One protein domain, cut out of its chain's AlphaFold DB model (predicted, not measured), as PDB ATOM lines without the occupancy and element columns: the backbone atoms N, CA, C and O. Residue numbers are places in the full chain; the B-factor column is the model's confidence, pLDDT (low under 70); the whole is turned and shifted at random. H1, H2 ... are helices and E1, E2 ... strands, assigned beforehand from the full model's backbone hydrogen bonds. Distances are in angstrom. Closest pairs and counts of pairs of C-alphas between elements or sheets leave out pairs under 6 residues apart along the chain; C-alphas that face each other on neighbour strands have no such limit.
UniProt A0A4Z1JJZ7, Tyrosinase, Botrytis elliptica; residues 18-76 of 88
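AT A GLANCE: This is residues 18 to 76 of the 88 residues of the protein "Tyrosinase" of Botrytis elliptica (UniProt A0A4Z1JJZ7). The model is an elongated arc: a hairpin of two long strands, E1 and E2, with the short helix H1 near the end of the hairpin where E2 ends, and a long open loop, residues 28 to 51, that swings away from H1 and comes back into E1. The two parts reach out to opposite ends of the arc, the loop to one and the turn of the hairpin to the other. The printed part has 59 residues, with one named helix and two named strands in the order H1, E1, E2; the sheet E1 - E2 is antiparallel. The class is mixed, helices and strands, though under half of the residues are in named elements. The whole is extended, with a radius of gyration of the C-alphas of 16.8 A and spans of 45 by 29 by 20 A.

HOW THE PARTS SIT: H1, residues 18 to 27, and E1, residues 52 to 58, are near each other, with 5 pairs of C-alphas within 10 A. H1 and E2, residues 68 to 75, have 1 pair of C-alphas within 8 A, the closest, Val 21 and His 75, at 7.4 A. In H1 every O i to N i+4 pair is within hydrogen-bond range. E1 and E2 are a hairpin, antiparallel at 157 degrees; N 54 and O 73 are 3.1 A apart, N 70 and O 56 2.8 A. Residues 32 to 33 pair with residues 39 to 40, antiparallel.

IN THESE COORDINATES: H1 begins at C-alpha 18 (23.873, 2.421, -29.485) and measures 14.1 A. E1 begins at C-alpha 52 (22.652, 7.924, -40.725) and measures 19.9 A. E2 measures 21.2 A and ends at C-alpha 75 (25.937, 3.758, -38.960).

THE WHOLE: The C-alphas of Pro 44 and Ala 61, the two farthest apart, are 46.6 A apart. The printed part has no cut. The link from H1 to E1 is long, 24 residues. Residues 42 to 46 and residue 63 have pLDDT under 70.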
ATOM      1  N   TYR A  18      24.342   3.757 -29.126       87.12
ATOM      2  CA  TYR A  18      23.873   2.421 -29.485       87.12
ATOM      3  C   TYR A  18      22.356   2.289 -29.331       87.12
ATOM      4  O   TYR A  18      21.704   1.734 -30.219       87.12
ATOM      5  N   ASP A  19      21.786   2.859 -28.268       88.25
ATOM      6  CA  ASP A  19      20.339   2.835 -28.030       88.25
ATOM      7  C   ASP A  19      19.597   3.704 -29.061       88.25
ATOM      8  O   ASP A  19      18.570   3.303 -29.618       88.25
ATOM      9  N   VAL A  20      20.182   4.852 -29.432       87.44
ATOM     10  CA  VAL A  20      19.685   5.695 -30.532       87.44
ATOM     11  C   VAL A  20      19.734   4.954 -31.870       87.44
ATOM     12  O   VAL A  20      18.751   4.956 -32.615       87.44
ATOM     13  N   VAL A  21      20.847   4.295 -32.196       86.38
ATOM     14  CA  VAL A  21      20.994   3.540 -33.450       86.38
ATOM     15  C   VAL A  21      19.978   2.402 -33.532       86.38
ATOM     16  O   VAL A  21      19.351   2.220 -34.579       86.38
ATOM     17  N   ASP A  22      19.773   1.653 -32.451       87.00
ATOM     18  CA  ASP A  22      18.809   0.553 -32.424       87.00
ATOM     19  C   ASP A  22      17.360   1.049 -32.492       87.00
ATOM     20  O   ASP A  22      16.539   0.475 -33.219       87.00
ATOM     21  N   TYR A  23      17.055   2.175 -31.845       86.00
ATOM     22  CA  TYR A  23      15.777   2.852 -32.021       86.00
ATOM     23  C   TYR A  23      15.543   3.264 -33.479       86.00
ATOM     24  O   TYR A  23      14.461   3.018 -34.025       86.00
ATOM     25  N   LEU A  24      16.544   3.861 -34.132       86.56
ATOM     26  CA  LEU A  24      16.439   4.299 -35.522       86.56
ATOM     27  C   LEU A  24      16.286   3.114 -36.480       86.56
ATOM     28  O   LEU A  24      15.416   3.162 -37.342       86.56
ATOM     29  N   LYS A  25      17.022   2.010 -36.298       83.62
ATOM     30  CA  LYS A  25      16.814   0.781 -37.089       83.62
ATOM     31  C   LYS A  25      15.370   0.278 -37.000       83.62
ATOM     32  O   LYS A  25      14.799  -0.165 -37.995       83.62
ATOM     33  N   ALA A  26      14.759   0.353 -35.817       83.69
ATOM     34  CA  ALA A  26      13.386  -0.097 -35.617       83.69
ATOM     35  C   ALA A  26      12.347   0.876 -36.207       83.69
ATOM     36  O   ALA A  26      11.351   0.434 -36.793       83.69
ATOM     37  N   ASN A  27      12.577   2.188 -36.102       84.19
ATOM     38  CA  ASN A  27      11.526   3.199 -36.271       84.19
ATOM     39  C   ASN A  27      11.728   4.175 -37.434       84.19
ATOM     40  O   ASN A  27      10.750   4.775 -37.876       84.19
ATOM     41  N   LEU A  28      12.941   4.329 -37.968       82.62
ATOM     42  CA  LEU A  28      13.205   5.261 -39.061       82.62
ATOM     43  C   LEU A  28      12.476   4.808 -40.331       82.62
ATOM     44  O   LEU A  28      12.585   3.659 -40.765       82.62
ATOM     45  N   ARG A  29      11.703   5.721 -40.918       81.56
ATOM     46  CA  ARG A  29      11.009   5.559 -42.200       81.56
ATOM     47  C   ARG A  29      11.212   6.834 -42.999       81.56
ATOM     48  O   ARG A  29      11.166   7.922 -42.432       81.56
ATOM     49  N   TRP A  30      11.398   6.708 -44.303       79.31
ATOM     50  CA  TRP A  30      11.614   7.848 -45.192       79.31
ATOM     51  C   TRP A  30      10.798   7.688 -46.469       79.31
ATOM     52  O   TRP A  30      10.523   6.571 -46.886       79.31
ATOM     53  N   ILE A  31      10.396   8.788 -47.095       81.50
ATOM     54  CA  ILE A  31       9.684   8.779 -48.378       81.50
ATOM     55  C   ILE A  31      10.296   9.825 -49.291       81.50
ATOM     56  O   ILE A  31      10.781  10.849 -48.812       81.50
ATOM     57  N   VAL A  32      10.253   9.579 -50.595       79.12
ATOM     58  CA  VAL A  32      10.609  10.578 -51.604       79.12
ATOM     59  C   VAL A  32       9.313  11.139 -52.156       79.12
ATOM     60  O   VAL A  32       8.388  10.385 -52.460       79.12
ATOM     61  N   LYS A  33       9.233  12.463 -52.242       83.38
ATOM     62  CA  LYS A  33       8.094  13.162 -52.822       83.38
ATOM     63  C   LYS A  33       8.563  14.124 -53.894       83.38
ATOM     64  O   LYS A  33       9.599  14.767 -53.732       83.38
ATOM     65  N   GLU A  34       7.781  14.229 -54.954       83.81
ATOM     66  CA  GLU A  34       7.894  15.323 -55.907       83.81
ATOM     67  C   GLU A  34       7.413  16.636 -55.272       83.81
ATOM     68  O   GLU A  34       6.793  16.659 -54.203       83.81
ATOM     69  N   THR A  35       7.709  17.758 -55.929       87.31
ATOM     70  CA  THR A  35       7.326  19.099 -55.458       87.31
ATOM     71  C   THR A  35       5.817  19.294 -55.341       87.31
ATOM     72  O   THR A  35       5.374  20.143 -54.573       87.31
ATOM     73  N   ASP A  36       5.032  18.522 -56.089       89.38
ATOM     74  CA  ASP A  36       3.568  18.525 -56.037       89.38
ATOM     75  C   ASP A  36       2.998  17.669 -54.883       89.38
ATOM     76  O   ASP A  36       1.791  17.660 -54.650       89.38
ATOM     77  N   GLY A  37       3.862  16.978 -54.130       83.62
ATOM     78  CA  GLY A  37       3.495  16.114 -53.010       83.62
ATOM     79  C   GLY A  37       3.302  14.637 -53.365       83.62
ATOM     80  O   GLY A  37       3.125  13.831 -52.442       83.62
ATOM     81  N   THR A  38       3.380  14.268 -54.646       84.25
ATOM     82  CA  THR A  38       3.270  12.886 -55.127       84.25
ATOM     83  C   THR A  38       4.404  12.032 -54.566       84.25
ATOM     84  O   THR A  38       5.572  12.410 -54.632       84.25
ATOM     85  N   VAL A  39       4.077  10.873 -53.986       83.25
ATOM     86  CA  VAL A  39       5.075   9.953 -53.418       83.25
ATOM     87  C   VAL A  39       5.688   9.116 -54.531       83.25
ATOM     88  O   VAL A  39       4.991   8.358 -55.202       83.25
ATOM     89  N   VAL A  40       7.002   9.236 -54.697       78.38
ATOM     90  CA  VAL A  40       7.761   8.470 -55.683       78.38
ATOM     91  C   VAL A  40       8.035   7.084 -55.098       78.38
ATOM     92  O   VAL A  40       8.481   6.990 -53.945       78.38
ATOM     93  N   PRO A  41       7.799   5.996 -55.856       72.25
ATOM     94  CA  PRO A  41       8.300   4.679 -55.491       72.25
ATOM     95  C   PRO A  41       9.796   4.778 -55.195       72.25
ATOM     96  O   PRO A  41      10.500   5.592 -55.779       72.25
ATOM     97  N   THR A  42      10.308   3.981 -54.274       65.56
ATOM     98  CA  THR A  42      11.716   4.068 -53.851       65.56
ATOM     99  C   THR A  42      12.657   3.197 -54.678       65.56
ATOM    100  O   THR A  42      13.872   3.313 -54.556       65.56
ATOM    101  N   GLU A  43      12.095   2.393 -55.576       64.12
ATOM    102  CA  GLU A  43      12.781   1.543 -56.554       64.12
ATOM    103  C   GLU A  43      13.436   2.269 -57.761       64.12
ATOM    104  O   GLU A  43      14.391   1.709 -58.299       64.12
ATOM    105  N   PRO A  44      13.045   3.486 -58.207       53.41
ATOM    106  CA  PRO A  44      13.622   4.125 -59.385       53.41
ATOM    107  C   PRO A  44      14.684   5.207 -59.109       53.41
ATOM    108  O   PRO A  44      15.258   5.708 -60.074       53.41
ATOM    109  N   VAL A  45      15.015   5.577 -57.862       62.88
ATOM    110  CA  VAL A  45      16.069   6.590 -57.610       62.88
ATOM    111  C   VAL A  45      17.405   5.913 -57.310       62.88
ATOM    112  O   VAL A  45      17.907   5.949 -56.192       62.88
ATOM    113  N   SER A  46      17.988   5.272 -58.323       64.56
ATOM    114  CA  SER A  46      19.246   4.512 -58.208       64.56
ATOM    115  C   SER A  46      20.445   5.334 -57.711       64.56
ATOM    116  O   SER A  46      21.426   4.762 -57.241       64.56
ATOM    117  N   SER A  47      20.372   6.665 -57.786       76.25
ATOM    118  CA  SER A  47      21.383   7.598 -57.277       76.25
ATOM    119  C   SER A  47      21.144   8.073 -55.838       76.25
ATOM    120  O   SER A  47      22.014   8.735 -55.272       76.25
ATOM    121  N   LEU A  48      19.988   7.779 -55.234       77.31
ATOM    122  CA  LEU A  48      19.661   8.262 -53.896       77.31
ATOM    123  C   LEU A  48      20.287   7.363 -52.831       77.31
ATOM    124  O   LEU A  48      19.876   6.221 -52.633       77.31
ATOM    125  N   LEU A  49      21.248   7.918 -52.095       78.69
ATOM    126  CA  LEU A  49      21.874   7.270 -50.952       78.69
ATOM    127  C   LEU A  49      21.464   7.978 -49.659       78.69
ATOM    128  O   LEU A  49      21.805   9.139 -49.441       78.69
ATOM    129  N   ILE A  50      20.761   7.263 -48.781       78.69
ATOM    130  CA  ILE A  50      20.371   7.761 -47.458       78.69
ATOM    131  C   ILE A  50      21.261   7.093 -46.416       78.69
ATOM    132  O   ILE A  50      21.347   5.865 -46.361       78.69
ATOM    133  N   THR A  51      21.918   7.894 -45.577       82.94
ATOM    134  CA  THR A  51      22.804   7.412 -44.505       82.94
ATOM    135  C   THR A  51      22.452   8.079 -43.183       82.94
ATOM    136  O   THR A  51      21.962   9.205 -43.168       82.94
ATOM    137  N   VAL A  52      22.696   7.370 -42.081       84.69
ATOM    138  CA  VAL A  52      22.652   7.924 -40.725       84.69
ATOM    139  C   VAL A  52      24.084   8.005 -40.215       84.69
ATOM    140  O   VAL A  52      24.855   7.052 -40.360       84.69
ATOM    141  N   GLN A  53      24.428   9.161 -39.662       88.00
ATOM    142  CA  GLN A  53      25.749   9.478 -39.136       88.00
ATOM    143  C   GLN A  53      25.580  10.150 -37.779       88.00
ATOM    144  O   GLN A  53      24.614  10.893 -37.587       88.00
ATOM    145  N   ASP A  54      26.523   9.918 -36.878       86.62
ATOM    146  CA  ASP A  54      26.687  10.693 -35.656       86.62
ATOM    147  C   ASP A  54      27.958  11.540 -35.721       86.62
ATOM    148  O   ASP A  54      28.912  11.240 -36.444       86.62
ATOM    149  N   GLU A  55      27.940  12.642 -34.981       87.62
ATOM    150  CA  GLU A  55      29.043  13.584 -34.892       87.62
ATOM    151  C   GLU A  55      29.062  14.179 -33.487       87.62
ATOM    152  O   GLU A  55      28.069  14.738 -33.016       87.62
ATOM    153  N   ILE A  56      30.205  14.066 -32.814       84.06
ATOM    154  CA  ILE A  56      30.425  14.745 -31.538       84.06
ATOM    155  C   ILE A  56      30.784  16.195 -31.852       84.06
ATOM    156  O   ILE A  56      31.741  16.446 -32.584       84.06
ATOM    157  N   PHE A  57      30.047  17.147 -31.287       83.19
ATOM    158  CA  PHE A  57      30.383  18.565 -31.371       83.19
ATOM    159  C   PHE A  57      30.684  19.127 -29.985       83.19
ATOM    160  O   PHE A  57      30.075  18.741 -28.984       83.19
ATOM    161  N   THR A  58      31.620  20.067 -29.931       80.94
ATOM    162  CA  THR A  58      31.928  20.787 -28.698       80.94
ATOM    163  C   THR A  58      31.036  22.015 -28.616       80.94
ATOM    164  O   THR A  58      31.127  22.915 -29.455       80.94
ATOM    165  N   HIS A  59      30.180  22.059 -27.596       73.12
ATOM    166  CA  HIS A  59      29.445  23.270 -27.255       73.12
ATOM    167  C   HIS A  59      30.413  24.286 -26.638       73.12
ATOM    168  O   HIS A  59      31.053  23.999 -25.623       73.12
ATOM    169  N   LEU A  60      30.561  25.447 -27.275       75.75
ATOM    170  CA  LEU A  60      31.450  26.503 -26.799       75.75
ATOM    171  C   LEU A  60      30.724  27.370 -25.771       75.75
ATOM    172  O   LEU A  60      29.533  27.634 -25.891       75.75
ATOM    173  N   ALA A  61      31.459  27.825 -24.757       74.50
ATOM    174  CA  ALA A  61      30.911  28.629 -23.664       74.50
ATOM    175  C   ALA A  61      30.452  30.035 -24.100       74.50
ATOM    176  O   ALA A  61      29.821  30.743 -23.319       74.50
ATOM    177  N   ILE A  62      30.796  30.452 -25.322       76.62
ATOM    178  CA  ILE A  62      30.498  31.773 -25.872       76.62
ATOM    179  C   ILE A  62      29.497  31.602 -27.017       76.62
ATOM    180  O   ILE A  62      29.818  31.011 -28.043       76.62
ATOM    181  N   GLU A  63      28.297  32.165 -26.859       69.31
ATOM    182  CA  GLU A  63      27.183  32.019 -27.816       69.31
ATOM    183  C   GLU A  63      27.482  32.564 -29.225       69.31
ATOM    184  O   GLU A  63      26.808  32.200 -30.185       69.31
ATOM    185  N   THR A  64      28.482  33.441 -29.371       79.56
ATOM    186  CA  THR A  64      28.870  34.019 -30.669       79.56
ATOM    187  C   THR A  64      29.828  33.146 -31.473       79.56
ATOM    188  O   THR A  64      30.146  33.487 -32.611       79.56
ATOM    189  N   GLU A  65      30.338  32.060 -30.894       78.31
ATOM    190  CA  GLU A  65      31.289  31.179 -31.562       78.31
ATOM    191  C   GLU A  65      30.583  29.996 -32.231       78.31
ATOM    192  O   GLU A  65      29.599  29.451 -31.730       78.31
ATOM    193  N   LEU A  66      31.092  29.599 -33.399       81.12
ATOM    194  CA  LEU A  66      30.570  28.444 -34.121       81.12
ATOM    195  C   LEU A  66      31.002  27.147 -33.424       81.12
ATOM    196  O   LEU A  66      32.155  27.047 -33.002       81.12
ATOM    197  N   PRO A  67      30.130  26.129 -33.348       81.94
ATOM    198  CA  PRO A  67      30.493  24.843 -32.769       81.94
ATOM    199  C   PRO A  67      31.663  24.209 -33.525       81.94
ATOM    200  O   PRO A  67      31.756  24.285 -34.754       81.94
ATOM    201  N   VAL A  68      32.544  23.548 -32.776       84.94
ATOM    202  CA  VAL A  68      33.618  22.739 -33.356       84.94
ATOM    203  C   VAL A  68      33.074  21.338 -33.592       84.94
ATOM    204  O   VAL A  68      32.690  20.648 -32.646       84.94
ATOM    205  N   TYR A  69      33.042  20.938 -34.857       84.75
ATOM    206  CA  TYR A  69      32.560  19.632 -35.289       84.75
ATOM    207  C   TYR A  69      33.686  18.596 -35.257       84.75
ATOM    208  O   TYR A  69      34.809  18.864 -35.693       84.75
ATOM    209  N   GLY A  70      33.383  17.428 -34.695       83.56
ATOM    210  CA  GLY A  70      34.295  16.300 -34.587       83.56
ATOM    211  C   GLY A  70      34.308  15.404 -35.826       83.56
ATOM    212  O   GLY A  70      33.985  15.804 -36.938       83.56
ATOM    213  N   THR A  71      34.729  14.155 -35.630       88.56
ATOM    214  CA  THR A  71      34.704  13.144 -36.697       88.56
ATOM    215  C   THR A  71      33.309  12.542 -36.812       88.56
ATOM    216  O   THR A  71      32.693  12.218 -35.798       88.56
ATOM    217  N   LYS A  72      32.845  12.348 -38.049       88.00
ATOM    218  CA  LYS A  72      31.584  11.664 -38.342       88.00
ATOM    219  C   LYS A  72      31.773  10.156 -38.343       88.00
ATOM    220  O   LYS A  72      32.662   9.658 -39.039       88.00
ATOM    221  N   THR A  73      30.906   9.437 -37.641       88.44
ATOM    222  CA  THR A  73      30.858   7.974 -37.693       88.44
ATOM    223  C   THR A  73      29.614   7.526 -38.462       88.44
ATOM    224  O   THR A  73      28.531   8.091 -38.348       88.44
ATOM    225  N   PHE A  74      29.791   6.551 -39.358       84.75
ATOM    226  CA  PHE A  74      28.719   6.053 -40.222       84.75
ATOM    227  C   PHE A  74      28.046   4.836 -39.592       84.75
ATOM    228  O   PHE A  74      28.692   3.814 -39.352       84.75
ATOM    229  N   HIS A  75      26.725   4.892 -39.431       82.56
ATOM    230  CA  HIS A  75      25.937   3.758 -38.960       82.56
ATOM    231  C   HIS A  75      25.329   3.005 -40.142       82.56
ATOM    232  O   HIS A  75      24.260   3.339 -40.661       82.56
ATOM    233  N   THR A  76      26.042   1.972 -40.592       74.62
ATOM    234  CA  THR A  76      25.561   1.096 -41.666       74.62
ATOM    235  C   THR A  76      24.321   0.311 -41.219       74.62
ATOM    236  O   THR A  76      24.190  -0.082 -40.061       74.62
TER     237      THR A  76